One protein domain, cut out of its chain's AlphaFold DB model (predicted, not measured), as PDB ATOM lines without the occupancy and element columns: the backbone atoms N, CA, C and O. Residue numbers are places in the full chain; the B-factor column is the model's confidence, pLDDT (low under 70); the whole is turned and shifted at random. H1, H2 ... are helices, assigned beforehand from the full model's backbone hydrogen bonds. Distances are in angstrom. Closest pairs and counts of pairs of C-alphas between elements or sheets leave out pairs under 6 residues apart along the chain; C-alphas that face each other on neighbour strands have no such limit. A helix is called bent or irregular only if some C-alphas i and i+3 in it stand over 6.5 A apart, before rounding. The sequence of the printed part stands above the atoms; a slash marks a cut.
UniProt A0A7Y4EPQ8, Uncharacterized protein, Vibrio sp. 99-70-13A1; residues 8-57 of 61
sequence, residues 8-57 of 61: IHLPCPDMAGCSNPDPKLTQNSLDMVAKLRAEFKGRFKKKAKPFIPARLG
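What this domain is: This is residues 8 to 57 of the 61 residues of an uncharacterized protein of Vibrio sp. 99-70-13A1 (UniProt A0A7Y4EPQ8). An open, three-sided frame: short helix H1 lies in one leg, long helix H2 makes the crossbar, and residues 40 to 57, with no named element, make the other leg, with nothing packed between the legs. The printed part has 50 residues with two named helices, H1 then H2, and no named strand; the class is all helix, though under half of the residues, 23, are in named elements. The whole is extended, with a radius of gyration of the C-alphas of 17.7 A, and flat, spanning 41 by 39 by 13 A.

Where its parts are: H1, residues 13 to 18, begins at C-alpha 13 (151.286, 205.812, 232.238); it is irregular, but only just: C-alphas 14 and 17 are 6.8 A apart. H2, residues 23 to 39, is 24.4 A long and ends at C-alpha 39 (123.281, 180.972, 234.772).

How they stand to each other: H1 and H2 are apart, joined by a tight link of 4 residues. In H2 every O i to N i+4 pair is within hydrogen-bond range; in H1 0 of 2 are, beside 2 of 3 O i to N i+3 pairs. Residues 12 to 18 and 20 to 57 stand free.

The domain as a whole: The C-alphas farthest apart, of Ile 8 and Arg 43, are 45.8 A apart. The printed part has no cut. Residue 10 and residues 13 to 17 have pLDDT under 70.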
ATOM      1  N   ILE A   8     153.451 213.373 240.700       76.25
ATOM      2  CA  ILE A   8     153.481 212.110 241.467       76.25
ATOM      3  C   ILE A   8     152.086 211.540 241.771       76.25
ATOM      4  O   ILE A   8     151.963 210.367 242.113       76.25
ATOM      5  N   HIS A   9     151.043 212.368 241.690       71.81
ATOM      6  CA  HIS A   9     149.654 211.961 241.917       71.81
ATOM      7  C   HIS A   9     148.913 211.679 240.607       71.81
ATOM      8  O   HIS A   9     147.716 211.388 240.625       71.81
ATOM      9  N   LEU A  10     149.607 211.772 239.469       69.69
ATOM     10  CA  LEU A  10     149.055 211.326 238.203       69.69
ATOM     11  C   LEU A  10     148.985 209.793 238.196       69.69
ATOM     12  O   LEU A  10     149.883 209.133 238.729       69.69
ATOM     13  N   PRO A  11     147.935 209.206 237.594       70.56
ATOM     14  CA  PRO A  11     147.925 207.777 237.335       70.56
ATOM     15  C   PRO A  11     149.179 207.413 236.540       70.56
ATOM     16  O   PRO A  11     149.623 208.172 235.674       70.56
ATOM     17  N   CYS A  12     149.767 206.257 236.848       71.06
ATOM     18  CA  CYS A  12     150.921 205.792 236.095       71.06
ATOM     19  C   CYS A  12     150.563 205.680 234.598       71.06
ATOM     20  O   CYS A  12     149.396 205.443 234.267       71.06
ATOM     21  N   PRO A  13     151.539 205.830 233.683       69.69
ATOM     22  CA  PRO A  13     151.286 205.812 232.238       69.69
ATOM     23  C   PRO A  13     150.510 204.579 231.751       69.69
ATOM     24  O   PRO A  13     149.731 204.671 230.809       69.69
ATOM     25  N   ASP A  14     150.676 203.448 232.432       68.50
ATOM     26  CA  ASP A  14     149.987 202.180 232.168       68.50
ATOM     27  C   ASP A  14     148.473 202.239 232.470       68.50
ATOM     28  O   ASP A  14     147.646 201.661 231.769       68.50
ATOM     29  N   MET A  15     148.072 203.043 233.458       69.88
ATOM     30  CA  MET A  15     146.669 203.237 233.847       69.88
ATOM     31  C   MET A  15     145.961 204.314 233.013       69.88
ATOM     32  O   MET A  15     144.765 204.555 233.198       69.88
ATOM     33  N   ALA A  16     146.654 204.946 232.058       64.38
ATOM     34  CA  ALA A  16     146.059 205.929 231.150       64.38
ATOM     35  C   ALA A  16     144.924 205.323 230.299       64.38
ATOM     36  O   ALA A  16     143.945 206.009 229.998       64.38
ATOM     37  N   GLY A  17     145.001 204.023 229.986       63.25
ATOM     38  CA  GLY A  17     143.958 203.282 229.264       63.25
ATOM     39  C   GLY A  17     142.658 203.070 230.052       63.25
ATOM     40  O   GLY A  17     141.632 202.743 229.463       63.25
ATOM     41  N   CYS A  18     142.661 203.299 231.369       71.38
ATOM     42  CA  CYS A  18     141.470 203.192 232.214       71.38
ATOM     43  C   CYS A  18     140.661 204.498 232.296       71.38
ATOM     44  O   CYS A  18     139.614 204.523 232.940       71.38
ATOM     45  N   SER A  19     141.136 205.583 231.676       75.44
ATOM     46  CA  SER A  19     140.524 206.915 231.794       75.44
ATOM     47  C   SER A  19     139.267 207.110 230.940       75.44
ATOM     48  O   SER A  19     138.412 207.918 231.297       75.44
ATOM     49  N   ASN A  20     139.132 206.374 229.833       76.81
ATOM     50  CA  ASN A  20     138.003 206.503 228.912       76.81
ATOM     51  C   ASN A  20     137.632 205.142 228.298       76.81
ATOM     52  O   ASN A  20     137.990 204.867 227.148       76.81
ATOM     53  N   PRO A  21     136.976 204.249 229.061       81.44
ATOM     54  CA  PRO A  21     136.552 202.961 228.531       81.44
ATOM     55  C   PRO A  21     135.496 203.153 227.431       81.44
ATOM     56  O   PRO A  21     134.578 203.960 227.576       81.44
ATOM     57  N   ASP A  22     135.592 202.382 226.343       90.00
ATOM     58  CA  ASP A  22     134.578 202.398 225.280       90.00
ATOM     59  C   ASP A  22     133.206 202.003 225.871       90.00
ATOM     60  O   ASP A  22     133.071 200.913 226.452       90.00
ATOM     61  N   PRO A  23     132.166 202.849 225.739       92.50
ATOM     62  CA  PRO A  23     130.858 202.582 226.327       92.50
ATOM     63  C   PRO A  23     130.201 201.313 225.770       92.50
ATOM     64  O   PRO A  23     129.496 200.619 226.502       92.50
ATOM     65  N   LYS A  24     130.452 200.958 224.504       95.19
ATOM     66  CA  LYS A  24     129.892 199.746 223.887       95.19
ATOM     67  C   LYS A  24     130.511 198.492 224.486       95.19
ATOM     68  O   LYS A  24     129.793 197.558 224.841       95.19
ATOM     69  N   LEU A  25     131.836 198.477 224.625       92.69
ATOM     70  CA  LEU A  25     132.545 197.363 225.256       92.69
ATOM     71  C   LEU A  25     132.137 197.223 226.722       92.69
ATOM     72  O   LEU A  25     131.869 196.114 227.177       92.69
ATOM     73  N   THR A  26     132.000 198.351 227.419       92.56
ATOM     74  CA  THR A  26     131.513 198.391 228.800       92.56
ATOM     75  C   THR A  26     130.136 197.738 228.926       92.56
ATOM     76  O   THR A  26     129.959 196.839 229.748       92.56
ATOM     77  N   GLN A  27     129.175 198.128 228.080       96.81
ATOM     78  CA  GLN A  27     127.831 197.551 228.109       96.81
ATOM     79  C   GLN A  27     127.849 196.045 227.817       96.81
ATOM     80  O   GLN A  27     127.242 195.268 228.551       96.81
ATOM     81  N   ASN A  28     128.628 195.611 226.822       97.19
ATOM     82  CA  ASN A  28     128.780 194.192 226.500       97.19
ATOM     83  C   ASN A  28     129.334 193.384 227.685       97.19
ATOM     84  O   ASN A  28     128.863 192.278 227.965       97.19
ATOM     85  N   SER A  29     130.328 193.923 228.399       96.00
ATOM     86  CA  SER A  29     130.870 193.290 229.603       96.00
ATOM     87  C   SER A  29     129.823 193.180 230.712       96.00
ATOM     88  O   SER A  29     129.711 192.123 231.336       96.00
ATOM     89  N   LEU A  30     129.026 194.230 230.940       96.88
ATOM     90  CA  LEU A  30     127.946 194.213 231.933       96.88
ATOM     91  C   LEU A  30     126.887 193.159 231.598       96.88
ATOM     92  O   LEU A  30     126.501 192.375 232.471       96.88
ATOM     93  N   ASP A  31     126.476 193.083 230.334       98.19
ATOM     94  CA  ASP A  31     125.494 192.108 229.863       98.19
ATOM     95  C   ASP A  31     126.005 190.672 230.035       98.19
ATOM     96  O   ASP A  31     125.270 189.786 230.480       98.19
ATOM     97  N   MET A  32     127.285 190.429 229.738       97.88
ATOM     98  CA  MET A  32     127.916 189.125 229.949       97.88
ATOM     99  C   MET A  32     127.940 188.742 231.432       97.88
ATOM    100  O   MET A  32     127.573 187.624 231.796       97.88
ATOM    101  N   VAL A  33     128.306 189.674 232.316       97.25
ATOM    102  CA  VAL A  33     128.286 189.443 233.769       97.25
ATOM    103  C   VAL A  33     126.870 189.138 234.259       97.25
ATOM    104  O   VAL A  33     126.695 188.236 235.082       97.25
ATOM    105  N   ALA A  34     125.854 189.845 233.759       97.25
ATOM    106  CA  ALA A  34     124.459 189.590 234.108       97.25
ATOM    107  C   ALA A  34     124.019 188.175 233.697       97.25
ATOM    108  O   ALA A  34     123.439 187.454 234.515       97.25
ATOM    109  N   LYS A  35     124.371 187.743 232.476       97.88
ATOM    110  CA  LYS A  35     124.108 186.383 231.978       97.88
ATOM    111  C   LYS A  35     124.764 185.320 232.854       97.88
ATOM    112  O   LYS A  35     124.077 184.423 233.336       97.88
ATOM    113  N   LEU A  36     126.060 185.462 233.138       96.12
ATOM    114  CA  LEU A  36     126.801 184.517 233.980       96.12
ATOM    115  C   LEU A  36     126.210 184.440 235.393       96.12
ATOM    116  O   LEU A  36     126.020 183.358 235.946       96.12
ATOM    117  N   ARG A  37     125.862 185.584 235.993       93.62
ATOM    118  CA  ARG A  37     125.221 185.609 237.316       93.62
ATOM    119  C   ARG A  37     123.887 184.873 237.324       93.62
ATOM    120  O   ARG A  37     123.597 184.208 238.315       93.62
ATOM    121  N   ALA A  38     123.091 184.998 236.263       94.69
ATOM    122  CA  ALA A  38     121.828 184.283 236.128       94.69
ATOM    123  C   ALA A  38     122.051 182.772 235.955       94.69
ATOM    124  O   ALA A  38     121.449 181.988 236.684       94.69
ATOM    125  N   GLU A  39     122.964 182.376 235.064       95.50
ATOM    126  CA  GLU A  39     123.281 180.972 234.772       95.50
ATOM    127  C   GLU A  39     123.811 180.225 236.002       95.50
ATOM    128  O   GLU A  39     123.434 179.083 236.271       95.50
ATOM    129  N   PHE A  40     124.686 180.866 236.775       93.12
ATOM    130  CA  PHE A  40     125.344 180.237 237.917       93.12
ATOM    131  C   PHE A  40     124.632 180.476 239.252       93.12
ATOM    132  O   PHE A  40     125.096 180.004 240.300       93.12
ATOM    133  N   LYS A  41     123.485 181.165 239.245       89.19
ATOM    134  CA  LYS A  41     122.687 181.411 240.448       89.19
ATOM    135  C   LYS A  41     122.294 180.082 241.097       89.19
ATOM    136  O   LYS A  41     121.631 179.251 240.494       89.19
ATOM    137  N   GLY A  42     122.713 179.875 242.345       86.62
ATOM    138  CA  GLY A  42     122.397 178.662 243.108       86.62
ATOM    139  C   GLY A  42     123.221 177.418 242.747       86.62
ATOM    140  O   GLY A  42     123.146 176.437 243.478       86.62
ATOM    141  N   ARG A  43     124.052 177.457 241.693       89.12
ATOM    142  CA  ARG A  43     124.945 176.339 241.324       89.12
ATOM    143  C   ARG A  43     126.187 176.274 242.212       89.12
ATOM    144  O   ARG A  43     126.703 175.194 242.480       89.12
ATOM    145  N   PHE A  44     126.652 177.424 242.699       85.31
ATOM    146  CA  PHE A  44     127.815 177.510 243.578       85.31
ATOM    147  C   PHE A  44     127.421 177.822 245.019       85.31
ATOM    148  O   PHE A  44     126.591 178.696 245.286       85.31
ATOM    149  N   LYS A  45     128.070 177.139 245.970       84.69
ATOM    150  CA  LYS A  45     127.974 177.480 247.394       84.69
ATOM    151  C   LYS A  45     128.510 178.897 247.599       84.69
ATOM    152  O   LYS A  45     129.569 179.245 247.074       84.69
ATOM    153  N   LYS A  46     127.800 179.708 248.387       81.06
ATOM    154  CA  LYS A  46     128.301 181.027 248.794       81.06
ATOM    155  C   LYS A  46     129.625 180.826 249.535       81.06
ATOM    156  O   LYS A  46     129.691 180.027 250.468       81.06
ATOM    157  N   LYS A  47     130.678 181.524 249.100       79.62
ATOM    158  CA  LYS A  47     131.960 181.536 249.813       79.62
ATOM    159  C   LYS A  47     131.713 182.083 251.220       79.62
ATOM    160  O   LYS A  47     130.977 183.059 251.380       79.62
ATOM    161  N   ALA A  48     132.313 181.449 252.225       82.12
ATOM    162  CA  ALA A  48     132.358 182.023 253.561       82.12
ATOM    163  C   ALA A  48     133.046 183.394 253.489       82.12
ATOM    164  O   ALA A  48     133.942 183.597 252.663       82.12
ATOM    165  N   LYS A  49     132.612 184.337 254.331       80.56
ATOM    166  CA  LYS A  49     133.302 185.624 254.448       80.56
ATOM    167  C   LYS A  49     134.763 185.340 254.830       80.56
ATOM    168  O   LYS A  49     134.977 184.550 255.753       80.56
ATOM    169  N   PRO A  50     135.756 185.914 254.125       81.62
ATOM    170  CA  PRO A  50     137.147 185.736 254.512       81.62
ATOM    171  C   PRO A  50     137.347 186.309 255.916       81.62
ATOM    172  O   PRO A  50     136.763 187.341 256.255       81.62
ATOM    173  N   PHE A  51     138.162 185.641 256.733       86.50
ATOM    174  CA  PHE A  51     138.595 186.224 257.994       86.50
ATOM    175  C   PHE A  51     139.491 187.419 257.678       86.50
ATOM    176  O   PHE A  51     140.590 187.262 257.145       86.50
ATOM    177  N   ILE A  52     139.000 188.614 257.983       84.12
ATOM    178  CA  ILE A  52     139.778 189.841 257.904       84.12
ATOM    179  C   ILE A  52     140.149 190.177 259.356       84.12
ATOM    180  O   ILE A  52     139.258 190.259 260.194       84.12
ATOM    181  N   PRO A  53     141.438 190.326 259.699       87.44
ATOM    182  CA  PRO A  53     141.841 190.784 261.023       87.44
ATOM    183  C   PRO A  53     141.262 192.166 261.356       87.44
ATOM    184  O   PRO A  53     141.238 193.046 260.496       87.44
ATOM    185  N   ALA A  54     140.913 192.404 262.624       86.00
ATOM    186  CA  ALA A  54     140.375 193.690 263.089       86.00
ATOM    187  C   ALA A  54     141.271 194.891 262.731       86.00
ATOM    188  O   ALA A  54     140.779 195.934 262.316       86.00
ATOM    189  N   ARG A  55     142.600 194.711 262.779       87.62
ATOM    190  CA  ARG A  55     143.581 195.743 262.388       87.62
ATOM    191  C   ARG A  55     143.490 196.179 260.915       87.62
ATOM    192  O   ARG A  55     144.015 197.224 260.568       87.62
ATOM    193  N   LEU A  56     142.877 195.362 260.056       84.25
ATOM    194  CA  LEU A  56     142.663 195.625 258.627       84.25
ATOM    195  C   LEU A  56     141.204 196.023 258.330       84.25
ATOM    196  O   LEU A  56     140.768 195.942 257.186       84.25
ATOM    197  N   GLY A  57     140.429 196.399 259.353       74.38
ATOM    198  CA  GLY A  57     139.010 196.743 259.212       74.38
ATOM    199  C   GLY A  57     138.067 195.539 259.224       74.38
ATOM    200  O   GLY A  57     136.868 195.686 259.016       74.38
TER     201      GLY A  57